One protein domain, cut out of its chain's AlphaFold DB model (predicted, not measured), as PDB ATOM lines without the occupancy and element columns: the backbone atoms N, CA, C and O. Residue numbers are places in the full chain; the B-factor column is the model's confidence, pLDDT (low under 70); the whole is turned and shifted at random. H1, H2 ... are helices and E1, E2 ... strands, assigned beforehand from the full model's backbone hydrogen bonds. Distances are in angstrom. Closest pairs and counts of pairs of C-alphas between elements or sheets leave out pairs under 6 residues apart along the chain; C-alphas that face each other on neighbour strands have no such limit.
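AT A GLANCE: This is residues 241 to 345 of the 348 residues of an uncharacterized protein of Kamptonema sp. SIO1D9 (UniProt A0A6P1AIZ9). Two small sheets, the hairpin E2 and E3 and the pair E1 and E4, lie along one side of the long helix H1, near its opposite ends. Short helices H2, H4 and H5 lie toward its other side, and H3 stands apart from the other helices. The printed part has 105 residues, in the order H1 E1 E2 E3 E4 H2 H3 H4 H5; both sheets are antiparallel, and the class is mixed, with 50 residues in named elements, under half. It is compact, with a radius of gyration of the C-alphas of 13.5 A and spans of 40 by 30 by 25 A.

IN THESE COORDINATES: Look for E2 at residues 268 to 271 and E3 at 275 to 278, 10.2 A long. E1 is residues 258 to 260 and E4 284 to 286. Find C-alpha 241 at (35.785, 28.928, -17.235); from there H1 runs 20.9 A to residue 255. H2 is residues 298 to 301, H3 316 to 323, 11.6 A long, and H4 327 to 330. H5, residues 339 to 343, ends at C-alpha 343, (45.632, 36.436, -17.506).

HOW THE PARTS SIT: In the hairpin E2 and E3, find N 269 and O 277 at 2.8 A. Between antiparallel E1 and E4, N 259 and O 285 are 2.8 A apart. The closest C-alphas of H1 and E3 are Ile 242 and Leu 276, 7.1 A; those of H1 and E1 are Phe 253 and Ala 259, 6.3 A. H2 and H4 only just touch, with 3 pairs of C-alphas within 8 A, the closest Leu 300 and Tyr 327 at 4.7 A. H1 and H5 are close but not clearly touching, their closest C-alphas Gln 244 and Leu 342 at 7.7 A. Every O i to N i+4 pair is within hydrogen-bond range in H1 and H5, and 2 of 4 in H3; H2 and H4 are too short for one.

THE WHOLE: The two C-alphas farthest apart, Glu 273 and Asp 306, are 42.3 A apart. The printed part has no cut. The links E4 to H2 and H2 to H3 are long. Look at residues 314 to 324 for pLDDT under 70; the mean of the printed part is 90.0.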
ATOM      1  N   GLU A 241      36.685  28.099 -16.431       95.19
ATOM      2  CA  GLU A 241      35.785  28.928 -17.235       95.19
ATOM      3  C   GLU A 241      35.006  29.936 -16.371       95.19
ATOM      4  O   GLU A 241      34.736  31.060 -16.793       95.19
ATOM      5  N   ILE A 242      34.664  29.557 -15.135       96.25
ATOM      6  CA  ILE A 242      33.973  30.435 -14.178       96.25
ATOM      7  C   ILE A 242      34.920  31.505 -13.645       96.25
ATOM      8  O   ILE A 242      34.532  32.661 -13.459       96.25
ATOM      9  N   VAL A 243      36.175  31.130 -13.415       96.06
ATOM     10  CA  VAL A 243      37.233  32.054 -13.008       96.06
ATOM     11  C   VAL A 243      37.505  33.057 -14.124       96.06
ATOM     12  O   VAL A 243      37.557  34.252 -13.853       96.06
ATOM     13  N   GLN A 244      37.615  32.595 -15.371       96.00
ATOM     14  CA  GLN A 244      37.829  33.453 -16.534       96.00
ATOM     15  C   GLN A 244      36.706  34.488 -16.678       96.00
ATOM     16  O   GLN A 244      36.986  35.683 -16.676       96.00
ATOM     17  N   GLN A 245      35.438  34.060 -16.641       96.56
ATOM     18  CA  GLN A 245      34.286  34.979 -16.643       96.56
ATOM     19  C   GLN A 245      34.314  35.966 -15.462       96.56
ATOM     20  O   GLN A 245      33.948  37.135 -15.597       96.56
ATOM     21  N   SER A 246      34.775  35.522 -14.289       97.00
ATOM     22  CA  SER A 246      34.918  36.393 -13.116       97.00
ATOM     23  C   SER A 246      35.992  37.466 -13.329       97.00
ATOM     24  O   SER A 246      35.771  38.627 -12.982       97.00
ATOM     25  N   MET A 247      37.125  37.107 -13.940       96.81
ATOM     26  CA  MET A 247      38.183  38.058 -14.297       96.81
ATOM     27  C   MET A 247      37.731  39.028 -15.390       96.81
ATOM     28  O   MET A 247      38.042  40.211 -15.310       96.81
ATOM     29  N   GLU A 248      36.929  38.579 -16.355       97.06
ATOM     30  CA  GLU A 248      36.318  39.454 -17.364       97.06
ATOM     31  C   GLU A 248      35.337  40.467 -16.775       97.06
ATOM     32  O   GLU A 248      35.212  41.591 -17.274       97.06
ATOM     33  N   ILE A 249      34.624  40.099 -15.709       97.31
ATOM     34  CA  ILE A 249      33.800  41.060 -14.976       97.31
ATOM     35  C   ILE A 249      34.676  42.052 -14.214       97.31
ATOM     36  O   ILE A 249      34.417  43.254 -14.284       97.31
ATOM     37  N   LEU A 250      35.714  41.590 -13.515       97.50
ATOM     38  CA  LEU A 250      36.645  42.489 -12.829       97.50
ATOM     39  C   LEU A 250      37.300  43.477 -13.799       97.50
ATOM     40  O   LEU A 250      37.351  44.671 -13.505       97.50
ATOM     41  N   TYR A 251      37.731  43.001 -14.968       98.12
ATOM     42  CA  TYR A 251      38.286  43.845 -16.020       98.12
ATOM     43  C   TYR A 251      37.274  44.896 -16.486       98.12
ATOM     44  O   TYR A 251      37.600  46.077 -16.566       98.12
ATOM     45  N   PHE A 252      36.010  44.511 -16.683       98.25
ATOM     46  CA  PHE A 252      34.939  45.454 -17.009       98.25
ATOM     47  C   PHE A 252      34.743  46.543 -15.944       98.25
ATOM     48  O   PHE A 252      34.640  47.722 -16.287       98.25
ATOM     49  N   PHE A 253      34.732  46.193 -14.654       98.50
ATOM     50  CA  PHE A 253      34.654  47.195 -13.584       98.50
ATOM     51  C   PHE A 253      35.886  48.101 -13.560       98.50
ATOM     52  O   PHE A 253      35.745  49.321 -13.430       98.50
ATOM     53  N   TYR A 254      37.076  47.528 -13.743       98.50
ATOM     54  CA  TYR A 254      38.324  48.275 -13.843       98.50
ATOM     55  C   TYR A 254      38.287  49.276 -15.006       98.50
ATOM     56  O   TYR A 254      38.622  50.449 -14.814       98.50
ATOM     57  N   GLU A 255      37.803  48.871 -16.181       98.31
ATOM     58  CA  GLU A 255      37.646  49.745 -17.345       98.31
ATOM     59  C   GLU A 255      36.692  50.907 -17.085       98.31
ATOM     60  O   GLU A 255      37.027  52.052 -17.392       98.31
ATOM     61  N   LEU A 256      35.601  50.663 -16.361       98.25
ATOM     62  CA  LEU A 256      34.688  51.711 -15.899       98.25
ATOM     63  C   LEU A 256      35.244  52.593 -14.763       98.25
ATOM     64  O   LEU A 256      34.579  53.542 -14.340       98.25
ATOM     65  N   GLY A 257      36.450  52.316 -14.262       98.38
ATOM     66  CA  GLY A 257      37.089  53.091 -13.199       98.38
ATOM     67  C   GLY A 257      36.654  52.693 -11.788       98.38
ATOM     68  O   GLY A 257      36.692  53.529 -10.879       98.38
ATOM     69  N   TYR A 258      36.281  51.429 -11.586       98.50
ATOM     70  CA  TYR A 258      35.863  50.884 -10.296       98.50
ATOM     71  C   TYR A 258      36.683  49.665  -9.852       98.50
ATOM     72  O   TYR A 258      37.271  48.958 -10.664       98.50
ATOM     73  N   ALA A 259      36.663  49.416  -8.544       97.25
ATOM     74  CA  ALA A 259      37.115  48.196  -7.885       97.25
ATOM     75  C   ALA A 259      35.967  47.570  -7.075       97.25
ATOM     76  O   ALA A 259      35.151  48.285  -6.484       97.25
ATOM     77  N   LEU A 260      35.926  46.246  -6.999       96.19
ATOM     78  CA  LEU A 260      35.064  45.433  -6.140       96.19
ATOM     79  C   LEU A 260      35.833  44.919  -4.900       96.19
ATOM     80  O   LEU A 260      36.169  43.745  -4.790       96.19
ATOM     81  N   ILE A 261      36.047  45.784  -3.905       93.69
ATOM     82  CA  ILE A 261      36.987  45.567  -2.778       93.69
ATOM     83  C   ILE A 261      36.778  44.272  -1.955       93.69
ATOM     84  O   ILE A 261      37.710  43.802  -1.302       93.69
ATOM     85  N   ASP A 262      35.576  43.686  -1.938       90.62
ATOM     86  CA  ASP A 262      35.291  42.411  -1.251       90.62
ATOM     87  C   ASP A 262      35.058  41.245  -2.229       90.62
ATOM     88  O   ASP A 262      34.422  40.272  -1.848       90.62
ATOM     89  N   PHE A 263      35.543  41.320  -3.474       93.69
ATOM     90  CA  PHE A 263      35.277  40.302  -4.491       93.69
ATOM     91  C   PHE A 263      36.080  39.021  -4.268       93.69
ATOM     92  O   PHE A 263      37.312  39.002  -4.289       93.69
ATOM     93  N   HIS A 264      35.363  37.922  -4.058       91.88
ATOM     94  CA  HIS A 264      35.939  36.608  -3.814       91.88
ATOM     95  C   HIS A 264      35.014  35.488  -4.306       91.88
ATOM     96  O   HIS A 264      33.815  35.718  -4.475       91.88
ATOM     97  N   PRO A 265      35.488  34.235  -4.404       93.62
ATOM     98  CA  PRO A 265      34.679  33.106  -4.859       93.62
ATOM     99  C   PRO A 265      33.298  32.917  -4.210       93.62
ATOM    100  O   PRO A 265      32.361  32.517  -4.886       93.62
ATOM    101  N   GLN A 266      33.111  33.247  -2.923       91.88
ATOM    102  CA  GLN A 266      31.781  33.135  -2.284       91.88
ATOM    103  C   GLN A 266      30.763  34.196  -2.767       91.88
ATOM    104  O   GLN A 266      29.613  34.168  -2.343       91.88
ATOM    105  N   ASN A 267      31.175  35.150  -3.611       94.81
ATOM    106  CA  ASN A 267      30.280  36.089  -4.295       94.81
ATOM    107  C   ASN A 267      29.786  35.550  -5.643       94.81
ATOM    108  O   ASN A 267      29.005  36.228  -6.308       94.81
ATOM    109  N   LEU A 268      30.256  34.370  -6.057       96.75
ATOM    110  CA  LEU A 268      29.862  33.723  -7.299       96.75
ATOM    111  C   LEU A 268      28.707  32.761  -7.037       96.75
ATOM    112  O   LEU A 268      28.786  31.911  -6.153       96.75
ATOM    113  N   LEU A 269      27.660  32.869  -7.845       97.00
ATOM    114  CA  LEU A 269      26.580  31.894  -7.928       97.00
ATOM    115  C   LEU A 269      26.559  31.342  -9.350       97.00
ATOM    116  O   LEU A 269      26.517  32.118 -10.304       97.00
ATOM    117  N   LEU A 270      26.557  30.021  -9.509       97.56
ATOM    118  CA  LEU A 270      26.415  29.397 -10.825       97.56
ATOM    119  C   LEU A 270      25.028  28.789 -10.967       97.56
ATOM    120  O   LEU A 270      24.744  27.741 -10.392       97.56
ATOM    121  N   ASP A 271      24.175  29.415 -11.766       97.69
ATOM    122  CA  ASP A 271      22.848  28.895 -12.073       97.69
ATOM    123  C   ASP A 271      22.871  28.104 -13.390       97.69
ATOM    124  O   ASP A 271      23.460  28.553 -14.375       97.69
ATOM    125  N   ARG A 272      22.218  26.935 -13.432       96.12
ATOM    126  CA  ARG A 272      22.220  26.066 -14.629       96.12
ATOM    127  C   ARG A 272      21.588  26.725 -15.848       96.12
ATOM    128  O   ARG A 272      22.008  26.450 -16.965       96.12
ATOM    129  N   GLU A 273      20.570  27.552 -15.641       96.56
ATOM    130  CA  GLU A 273      19.840  28.200 -16.730       96.56
ATOM    131  C   GLU A 273      20.342  29.616 -16.989       96.56
ATOM    132  O   GLU A 273      20.265  30.108 -18.114       96.56
ATOM    133  N   LYS A 274      20.787  30.316 -15.938       96.88
ATOM    134  CA  LYS A 274      21.155  31.738 -16.020       96.88
ATOM    135  C   LYS A 274      22.657  31.981 -16.093       96.88
ATOM    136  O   LYS A 274      23.043  33.135 -16.284       96.88
ATOM    137  N   GLY A 275      23.482  30.946 -15.958       97.31
ATOM    138  CA  GLY A 275      24.937  31.051 -15.950       97.31
ATOM    139  C   GLY A 275      25.475  31.701 -14.675       97.31
ATOM    140  O   GLY A 275      24.810  31.716 -13.634       97.31
ATOM    141  N   LEU A 276      26.688  32.245 -14.762       98.19
ATOM    142  CA  LEU A 276      27.354  32.915 -13.648       98.19
ATOM    143  C   LEU A 276      26.578  34.161 -13.207       98.19
ATOM    144  O   LEU A 276      26.060  34.923 -14.031       98.19
ATOM    145  N   LYS A 277      26.505  34.375 -11.894       98.50
ATOM    146  CA  LYS A 277      25.993  35.587 -11.263       98.50
ATOM    147  C   LYS A 277      26.932  36.043 -10.161       98.50
ATOM    148  O   LYS A 277      27.384  35.236  -9.354       98.50
ATOM    149  N   ILE A 278      27.176  37.343 -10.113       97.75
ATOM    150  CA  ILE A 278      27.992  37.997  -9.097       97.75
ATOM    151  C   ILE A 278      27.074  38.791  -8.179       97.75
ATOM    152  O   ILE A 278      26.177  39.503  -8.632       97.75
ATOM    153  N   ILE A 279      27.289  38.653  -6.878       97.00
ATOM    154  CA  ILE A 279      26.501  39.322  -5.842       97.00
ATOM    155  C   ILE A 279      27.397  40.106  -4.881       97.00
ATOM    156  O   ILE A 279      28.598  39.868  -4.806       97.00
ATOM    157  N   ASP A 280      26.771  40.967  -4.076       94.94
ATOM    158  CA  ASP A 280      27.405  41.740  -2.998       94.94
ATOM    159  C   ASP A 280      28.310  42.885  -3.488       94.94
ATOM    160  O   ASP A 280      29.516  42.920  -3.254       94.94
ATOM    161  N   PHE A 281      27.708  43.878  -4.147       97.38
ATOM    162  CA  PHE A 281      28.412  45.056  -4.671       97.38
ATOM    163  C   PHE A 281      28.553  46.198  -3.653       97.38
ATOM    164  O   PHE A 281      28.890  47.330  -4.000       97.38
ATOM    165  N   GLU A 282      28.280  45.940  -2.376       95.69
ATOM    166  CA  GLU A 282      28.192  46.984  -1.351       95.69
ATOM    167  C   GLU A 282      29.526  47.709  -1.078       95.69
ATOM    168  O   GLU A 282      29.540  48.825  -0.545       95.69
ATOM    169  N   PHE A 283      30.645  47.111  -1.488       95.31
ATOM    170  CA  PHE A 283      31.990  47.686  -1.419       95.31
ATOM    171  C   PHE A 283      32.538  48.144  -2.775       95.31
ATOM    172  O   PHE A 283      33.750  48.296  -2.918       95.31
ATOM    173  N   LEU A 284      31.671  48.402  -3.762       97.75
ATOM    174  CA  LEU A 284      32.087  49.061  -4.999       97.75
ATOM    175  C   LEU A 284      32.793  50.388  -4.679       97.75
ATOM    176  O   LEU A 284      32.223  51.288  -4.050       97.75
ATOM    177  N   TYR A 285      34.025  50.519  -5.151       97.50
ATOM    178  CA  TYR A 285      34.866  51.686  -4.954       97.50
ATOM    179  C   TYR A 285      35.185  52.324  -6.299       97.50
ATOM    180  O   TYR A 285      35.638  51.650  -7.216       97.50
ATOM    181  N   ARG A 286      34.967  53.633  -6.425       97.88
ATOM    182  CA  ARG A 286      35.411  54.390  -7.597       97.88
ATOM    183  C   ARG A 286      36.851  54.823  -7.378       97.88
ATOM    184  O   ARG A 286      37.133  55.487  -6.381       97.88
ATOM    185  N   TYR A 287      37.740  54.492  -8.307       97.38
ATOM    186  CA  TYR A 287      39.132  54.907  -8.197       97.38
ATOM    187  C   TYR A 287      39.246  56.433  -8.155       97.38
ATOM    188  O   TYR A 287      38.750  57.132  -9.037       97.38
ATOM    189  N   LYS A 288      39.964  56.944  -7.151       96.00
ATOM    190  CA  LYS A 288      40.484  58.319  -7.170       96.00
ATOM    191  C   LYS A 288      41.659  58.443  -8.132       96.00
ATOM    192  O   LYS A 288      41.743  59.395  -8.897       96.00
ATOM    193  N   VAL A 289      42.529  57.435  -8.109       95.31
ATOM    194  CA  VAL A 289      43.633  57.247  -9.048       95.31
ATOM    195  C   VAL A 289      43.542  55.810  -9.550       95.31
ATOM    196  O   VAL A 289      43.836  54.877  -8.802       95.31
ATOM    197  N   LYS A 290      43.064  55.626 -10.787       96.75
ATOM    198  CA  LYS A 290      42.963  54.296 -11.406       96.75
ATOM    199  C   LYS A 290      44.387  53.745 -11.592       96.75
ATOM    200  O   LYS A 290      45.235  54.471 -12.121       96.75
ATOM    201  N   PRO A 291      44.683  52.507 -11.154       97.06
ATOM    202  CA  PRO A 291      45.949  51.853 -11.465       97.06
ATOM    203  C   PRO A 291      46.214  51.844 -12.974       97.06
ATOM    204  O   PRO A 291      45.282  51.867 -13.768       97.06
ATOM    205  N   LYS A 292      47.488  51.833 -13.382       96.88
ATOM    206  CA  LYS A 292      47.856  51.915 -14.810       96.88
ATOM    207  C   LYS A 292      47.484  50.668 -15.615       96.88
ATOM    208  O   LYS A 292      47.452  50.739 -16.837       96.88
ATOM    209  N   SER A 293      47.283  49.538 -14.947       96.88
ATOM    210  CA  SER A 293      46.984  48.263 -15.585       96.88
ATOM    211  C   SER A 293      46.034  47.438 -14.715       96.88
ATOM    212  O   SER A 293      45.950  47.656 -13.499       96.88
ATOM    213  N   PHE A 294      45.307  46.512 -15.339       97.12
ATOM    214  CA  PHE A 294      44.303  45.688 -14.665       97.12
ATOM    215  C   PHE A 294      44.924  44.780 -13.601       97.12
ATOM    216  O   PHE A 294      44.378  44.643 -12.510       97.12
ATOM    217  N   GLU A 295      46.119  44.256 -13.862       96.50
ATOM    218  CA  GLU A 295      46.909  43.425 -12.947       96.50
ATOM    219  C   GLU A 295      47.213  44.140 -11.634       96.50
ATOM    220  O   GLU A 295      47.473  43.489 -10.630       96.50
ATOM    221  N   LYS A 296      47.197  45.480 -11.647       96.38
ATOM    222  CA  LYS A 296      47.427  46.347 -10.485       96.38
ATOM    223  C   LYS A 296      46.134  46.879  -9.869       96.38
ATOM    224  O   LYS A 296      46.189  47.768  -9.020       96.38
ATOM    225  N   SER A 297      44.976  46.381 -10.300       96.50
ATOM    226  CA  SER A 297      43.688  46.699  -9.685       96.50
ATOM    227  C   SER A 297      43.668  46.290  -8.210       96.50
ATOM    228  O   SER A 297      44.371  45.365  -7.783       96.50
ATOM    229  N   TYR A 298      42.861  46.990  -7.411       95.25
ATOM    230  CA  TYR A 298      42.776  46.716  -5.972       95.25
ATOM    231  C   TYR A 298      42.163  45.342  -5.683       95.25
ATOM    232  O   TYR A 298      42.480  44.735  -4.666       95.25
ATOM    233  N   ASP A 299      41.347  44.830  -6.601       92.94
ATOM    234  CA  ASP A 299      40.703  43.513  -6.518       92.94
ATOM    235  C   ASP A 299      41.704  42.359  -6.631       92.94
ATOM    236  O   ASP A 299      41.482  41.275  -6.093       92.94
ATOM    237  N   LEU A 300      42.821  42.601  -7.329       94.50
ATOM    238  CA  LEU A 300      43.862  41.608  -7.586       94.50
ATOM    239  C   LEU A 300      45.102  41.802  -6.715       94.50
ATOM    240  O   LEU A 300      45.752  40.821  -6.364       94.50
ATOM    241  N   THR A 301      45.443  43.035  -6.342       93.06
ATOM    242  CA  THR A 301      46.671  43.331  -5.573       93.06
ATOM    243  C   THR A 301      46.419  43.729  -4.126       93.06
ATOM    244  O   THR A 301      47.363  43.795  -3.339       93.06
ATOM    245  N   GLY A 302      45.158  43.937  -3.752       91.44
ATOM    246  CA  GLY A 302      44.776  44.528  -2.481       91.44
ATOM    247  C   GLY A 302      44.732  46.057  -2.534       91.44
ATOM    248  O   GLY A 302      45.136  46.710  -3.496       91.44
ATOM    249  N   ILE A 303      44.203  46.641  -1.463       91.19
ATOM    250  CA  ILE A 303      44.054  48.092  -1.313       91.19
ATOM    251  C   ILE A 303      45.341  48.756  -0.792       91.19
ATOM    252  O   ILE A 303      46.057  48.154   0.016       91.19
ATOM    253  N   PRO A 304      45.625  50.015  -1.176       90.06
ATOM    254  CA  PRO A 304      46.785  50.743  -0.672       90.06
ATOM    255  C   PRO A 304      46.656  51.080   0.826       90.06
ATOM    256  O   PRO A 304      45.585  50.980   1.430       90.06
ATOM    257  N   GLN A 305      47.764  51.464   1.467       84.88
ATOM    258  CA  GLN A 305      47.785  51.707   2.918       84.88
ATOM    259  C   GLN A 305      46.913  52.892   3.349       84.88
ATOM    260  O   GLN A 305      46.324  52.850   4.434       84.88
ATOM    261  N   ASP A 306      46.843  53.908   2.494       87.38
ATOM    262  CA  ASP A 306      46.069  55.142   2.615       87.38
ATOM    263  C   ASP A 306      44.665  55.023   1.996       87.38
ATOM    264  O   ASP A 306      43.992  56.032   1.795       87.38
ATOM    265  N   PHE A 307      44.201  53.799   1.713       90.94
ATOM    266  CA  PHE A 307      42.852  53.561   1.217       90.94
ATOM    267  C   PHE A 307      41.803  54.147   2.166       90.94
ATOM    268  O   PHE A 307      41.733  53.786   3.343       90.94
ATOM    269  N   ASP A 308      40.959  55.018   1.625       90.12
ATOM    270  CA  ASP A 308      39.949  55.767   2.369       90.12
ATOM    271  C   ASP A 308      38.510  55.334   2.051       90.12
ATOM    272  O   ASP A 308      37.545  55.942   2.520       90.12
ATOM    273  N   GLY A 309      38.355  54.270   1.262       91.50
ATOM    274  CA  GLY A 309      37.070  53.639   1.008       91.50
ATOM    275  C   GLY A 309      36.599  52.752   2.163       91.50
ATOM    276  O   GLY A 309      37.335  52.415   3.093       91.50
ATOM    277  N   ASP A 310      35.338  52.322   2.084       91.00
ATOM    278  CA  ASP A 310      34.811  51.334   3.021       91.00
ATOM    279  C   ASP A 310      35.473  49.969   2.794       91.00
ATOM    280  O   ASP A 310      35.629  49.524   1.657       91.00
ATOM    281  N   ILE A 311      35.778  49.269   3.887       88.12
ATOM    282  CA  ILE A 311      36.298  47.900   3.863       88.12
ATOM    283  C   ILE A 311      35.346  46.948   4.592       88.12
ATOM    284  O   ILE A 311      34.733  47.335   5.599       88.12
ATOM    285  N   PRO A 312      35.211  45.689   4.139       83.81
ATOM    286  CA  PRO A 312      34.491  44.677   4.895       83.81
ATOM    287  C   PRO A 312      35.097  44.562   6.297       83.81
ATOM    288  O   PRO A 312      36.287  44.704   6.507       83.81
ATOM    289  N   ILE A 313      34.289  44.320   7.319       74.56
ATOM    290  CA  ILE A 313      34.814  44.054   8.662       74.56
ATOM    291  C   ILE A 313      34.435  42.615   8.934       74.56
ATOM    292  O   ILE A 313      33.241  42.313   8.983       74.56
ATOM    293  N   ARG A 314      35.421  41.723   9.082       62.00
ATOM    294  CA  ARG A 314      35.204  40.315   9.473       62.00
ATOM    295  C   ARG A 314      35.747  40.061  10.889       62.00
ATOM    296  O   ARG A 314      34.969  39.634  11.739       62.00
ATOM    297  N   SER A 315      36.953  40.539  11.197       53.41
ATOM    298  CA  SER A 315      37.601  40.607  12.527       53.41
ATOM    299  C   SER A 315      38.659  41.737  12.536       53.41
ATOM    300  O   SER A 315      38.949  42.293  11.480       53.41
ATOM    301  N   LEU A 316      39.278  42.098  13.672       48.38
ATOM    302  CA  LEU A 316      40.421  43.042  13.648       48.38
ATOM    303  C   LEU A 316      41.668  42.451  12.986       48.38
ATOM    304  O   LEU A 316      42.382  43.184  12.305       48.38
ATOM    305  N   SER A 317      41.866  41.127  13.054       46.44
ATOM    306  CA  SER A 317      42.824  40.446  12.171       46.44
ATOM    307  C   SER A 317      42.454  40.633  10.697       46.44
ATOM    308  O   SER A 317      43.341  40.741   9.854       46.44
ATOM    309  N   ALA A 318      41.164  40.797  10.378       45.53
ATOM    310  CA  ALA A 318      40.718  41.084   9.026       45.53
ATOM    311  C   ALA A 318      41.071  42.490   8.531       45.53
ATOM    312  O   ALA A 318      41.248  42.624   7.334       45.53
ATOM    313  N   LYS A 319      41.264  43.523   9.373       48.31
ATOM    314  CA  LYS A 319      41.802  44.807   8.861       48.31
ATOM    315  C   LYS A 319      43.202  44.623   8.254       48.31
ATOM    316  O   LYS A 319      43.511  45.257   7.250       48.31
ATOM    317  N   ARG A 320      44.020  43.714   8.809       51.22
ATOM    318  CA  ARG A 320      45.265  43.261   8.162       51.22
ATOM    319  C   ARG A 320      44.980  42.355   6.963       51.22
ATOM    320  O   ARG A 320      45.521  42.617   5.903       51.22
ATOM    321  N   LEU A 321      44.114  41.346   7.089       49.34
ATOM    322  CA  LEU A 321      43.863  40.396   5.990       49.34
ATOM    323  C   LEU A 321      43.179  41.025   4.769       49.34
ATOM    324  O   LEU A 321      43.386  40.544   3.670       49.34
ATOM    325  N   ILE A 322      42.391  42.089   4.926       52.91
ATOM    326  CA  ILE A 322      41.721  42.793   3.820       52.91
ATOM    327  C   ILE A 322      42.698  43.681   3.064       52.91
ATOM    328  O   ILE A 322      42.627  43.732   1.844       52.91
ATOM    329  N   ARG A 323      43.684  44.273   3.753       58.62
ATOM    330  CA  ARG A 323      44.861  44.844   3.076       58.62
ATOM    331  C   ARG A 323      45.635  43.791   2.270       58.62
ATOM    332  O   ARG A 323      46.385  44.159   1.384       58.62
ATOM    333  N   ILE A 324      45.452  42.505   2.579       59.94
ATOM    334  CA  ILE A 324      46.148  41.368   1.962       59.94
ATOM    335  C   ILE A 324      45.197  40.550   1.061       59.94
ATOM    336  O   ILE A 324      45.563  39.469   0.607       59.94
ATOM    337  N   ARG A 325      43.971  41.021   0.777       77.56
ATOM    338  CA  ARG A 325      43.087  40.354  -0.192       77.56
ATOM    339  C   ARG A 325      43.562  40.659  -1.599       77.56
ATOM    340  O   ARG A 325      43.094  41.589  -2.239       77.56
ATOM    341  N   SER A 326      44.533  39.874  -2.018       89.94
ATOM    342  CA  SER A 326      45.039  39.820  -3.370       89.94
ATOM    343  C   SER A 326      44.553  38.535  -4.032       89.94
ATOM    344  O   SER A 326      44.016  37.628  -3.385       89.94
ATOM    345  N   TYR A 327      44.798  38.425  -5.329       94.00
ATOM    346  CA  TYR A 327      44.582  37.207  -6.086       94.00
ATOM    347  C   TYR A 327      45.219  35.989  -5.398       94.00
ATOM    348  O   TYR A 327      44.561  34.962  -5.234       94.00
ATOM    349  N   GLN A 328      46.458  36.126  -4.911       92.69
ATOM    350  CA  GLN A 328      47.202  35.030  -4.283       92.69
ATOM    351  C   GLN A 328      46.516  34.475  -3.031       92.69
ATOM    352  O   GLN A 328      46.617  33.289  -2.736       92.69
ATOM    353  N   THR A 329      45.810  35.313  -2.270       89.19
ATOM    354  CA  THR A 329      45.186  34.874  -1.014       89.19
ATOM    355  C   THR A 329      43.724  34.488  -1.167       89.19
ATOM    356  O   THR A 329      43.209  33.724  -0.351       89.19
ATOM    357  N   VAL A 330      43.047  35.011  -2.189       89.62
ATOM    358  CA  VAL A 330      41.596  34.856  -2.362       89.62
ATOM    359  C   VAL A 330      41.237  33.869  -3.467       89.62
ATOM    360  O   VAL A 330      40.251  33.146  -3.328       89.62
ATOM    361  N   TRP A 331      42.009  33.836  -4.550       93.19
ATOM    362  CA  TRP A 331      41.670  33.121  -5.779       93.19
ATOM    363  C   TRP A 331      42.611  31.948  -6.030       93.19
ATOM    364  O   TRP A 331      42.143  30.825  -6.205       93.19
ATOM    365  N   GLN A 332      43.923  32.180  -5.960       94.00
ATOM    366  CA  GLN A 332      44.945  31.174  -6.253       94.00
ATOM    367  C   GLN A 332      44.749  29.830  -5.520       94.00
ATOM    368  O   GLN A 332      44.870  28.799  -6.186       94.00
ATOM    369  N   PRO A 333      44.365  29.771  -4.223       92.94
ATOM    370  CA  PRO A 333      44.166  28.491  -3.531       92.94
ATOM    371  C   PRO A 333      43.083  27.595  -4.155       92.94
ATOM    372  O   PRO A 333      43.089  26.382  -3.951       92.94
ATOM    373  N   TYR A 334      42.154  28.185  -4.910       93.25
ATOM    374  CA  TYR A 334      40.989  27.505  -5.481       93.25
ATOM    375  C   TYR A 334      41.070  27.319  -7.000       93.25
ATOM    376  O   TYR A 334      40.118  26.814  -7.590       93.25
ATOM    377  N   ILE A 335      42.164  27.760  -7.623       93.25
ATOM    378  CA  ILE A 335      42.389  27.668  -9.074       93.25
ATOM    379  C   ILE A 335      43.698  26.930  -9.370       93.25
ATOM    380  O   ILE A 335      43.813  26.244 -10.381       93.25
ATOM    381  N   GLY A 336      44.705  27.097  -8.506       93.19
ATOM    382  CA  GLY A 336      46.031  26.509  -8.681       93.19
ATOM    383  C   GLY A 336      46.904  27.190  -9.738       93.19
ATOM    384  O   GLY A 336      47.984  26.682 -10.012       93.19
ATOM    385  N   LEU A 337      46.466  28.317 -10.311       94.75
ATOM    386  CA  LEU A 337      47.223  29.097 -11.295       94.75
ATOM    387  C   LEU A 337      47.733  30.403 -10.695       94.75
ATOM    388  O   LEU A 337      47.005  31.076  -9.955       94.75
ATOM    389  N   GLU A 338      48.946  30.792 -11.071       95.88
ATOM    390  CA  GLU A 338      49.451  32.140 -10.835       95.88
ATOM    391  C   GLU A 338      48.642  33.171 -11.631       95.88
ATOM    392  O   GLU A 338      48.033  32.867 -12.658       95.88
ATOM    393  N   LEU A 339      48.635  34.426 -11.165       95.25
ATOM    394  CA  LEU A 339      47.828  35.472 -11.804       95.25
ATOM    395  C   LEU A 339      48.205  35.658 -13.280       95.25
ATOM    396  O   LEU A 339      47.322  35.725 -14.123       95.25
ATOM    397  N   HIS A 340      49.499  35.716 -13.599       95.31
ATOM    398  CA  HIS A 340      49.956  35.910 -14.977       95.31
ATOM    399  C   HIS A 340      49.515  34.758 -15.897       95.31
ATOM    400  O   HIS A 340      48.980  35.017 -16.966       95.31
ATOM    401  N   GLU A 341      49.608  33.505 -15.438       95.62
ATOM    402  CA  GLU A 341      49.162  32.327 -16.199       95.62
ATOM    403  C   GLU A 341      47.657  32.347 -16.480       95.62
ATOM    404  O   GLU A 341      47.204  31.868 -17.522       95.62
ATOM    405  N   LEU A 342      46.864  32.864 -15.535       95.31
ATOM    406  CA  LEU A 342      45.429  33.041 -15.723       95.31
ATOM    407  C   LEU A 342      45.137  34.158 -16.730       95.31
ATOM    408  O   LEU A 342      44.277  33.986 -17.590       95.31
ATOM    409  N   LEU A 343      45.836  35.288 -16.625       94.25
ATOM    410  CA  LEU A 343      45.632  36.436 -17.506       94.25
ATOM    411  C   LEU A 343      46.079  36.159 -18.945       94.25
ATOM    412  O   LEU A 343      45.393  36.586 -19.865       94.25
ATOM    413  N   ASP A 344      47.131  35.366 -19.154       93.75
ATOM    414  CA  ASP A 344      47.572  34.929 -20.489       93.75
ATOM    415  C   ASP A 344      46.506  34.086 -21.217       93.75
ATOM    416  O   ASP A 344      46.525  33.945 -22.440       93.75
ATOM    417  N   LYS A 345      45.557  33.510 -20.468       91.31
ATOM    418  CA  LYS A 345      44.417  32.752 -21.004       91.31
ATOM    419  C   LYS A 345      43.193  33.629 -21.279       91.31
ATOM    420  O   LYS A 345      42.158  33.087 -21.667       91.31
TER     421      LYS A 345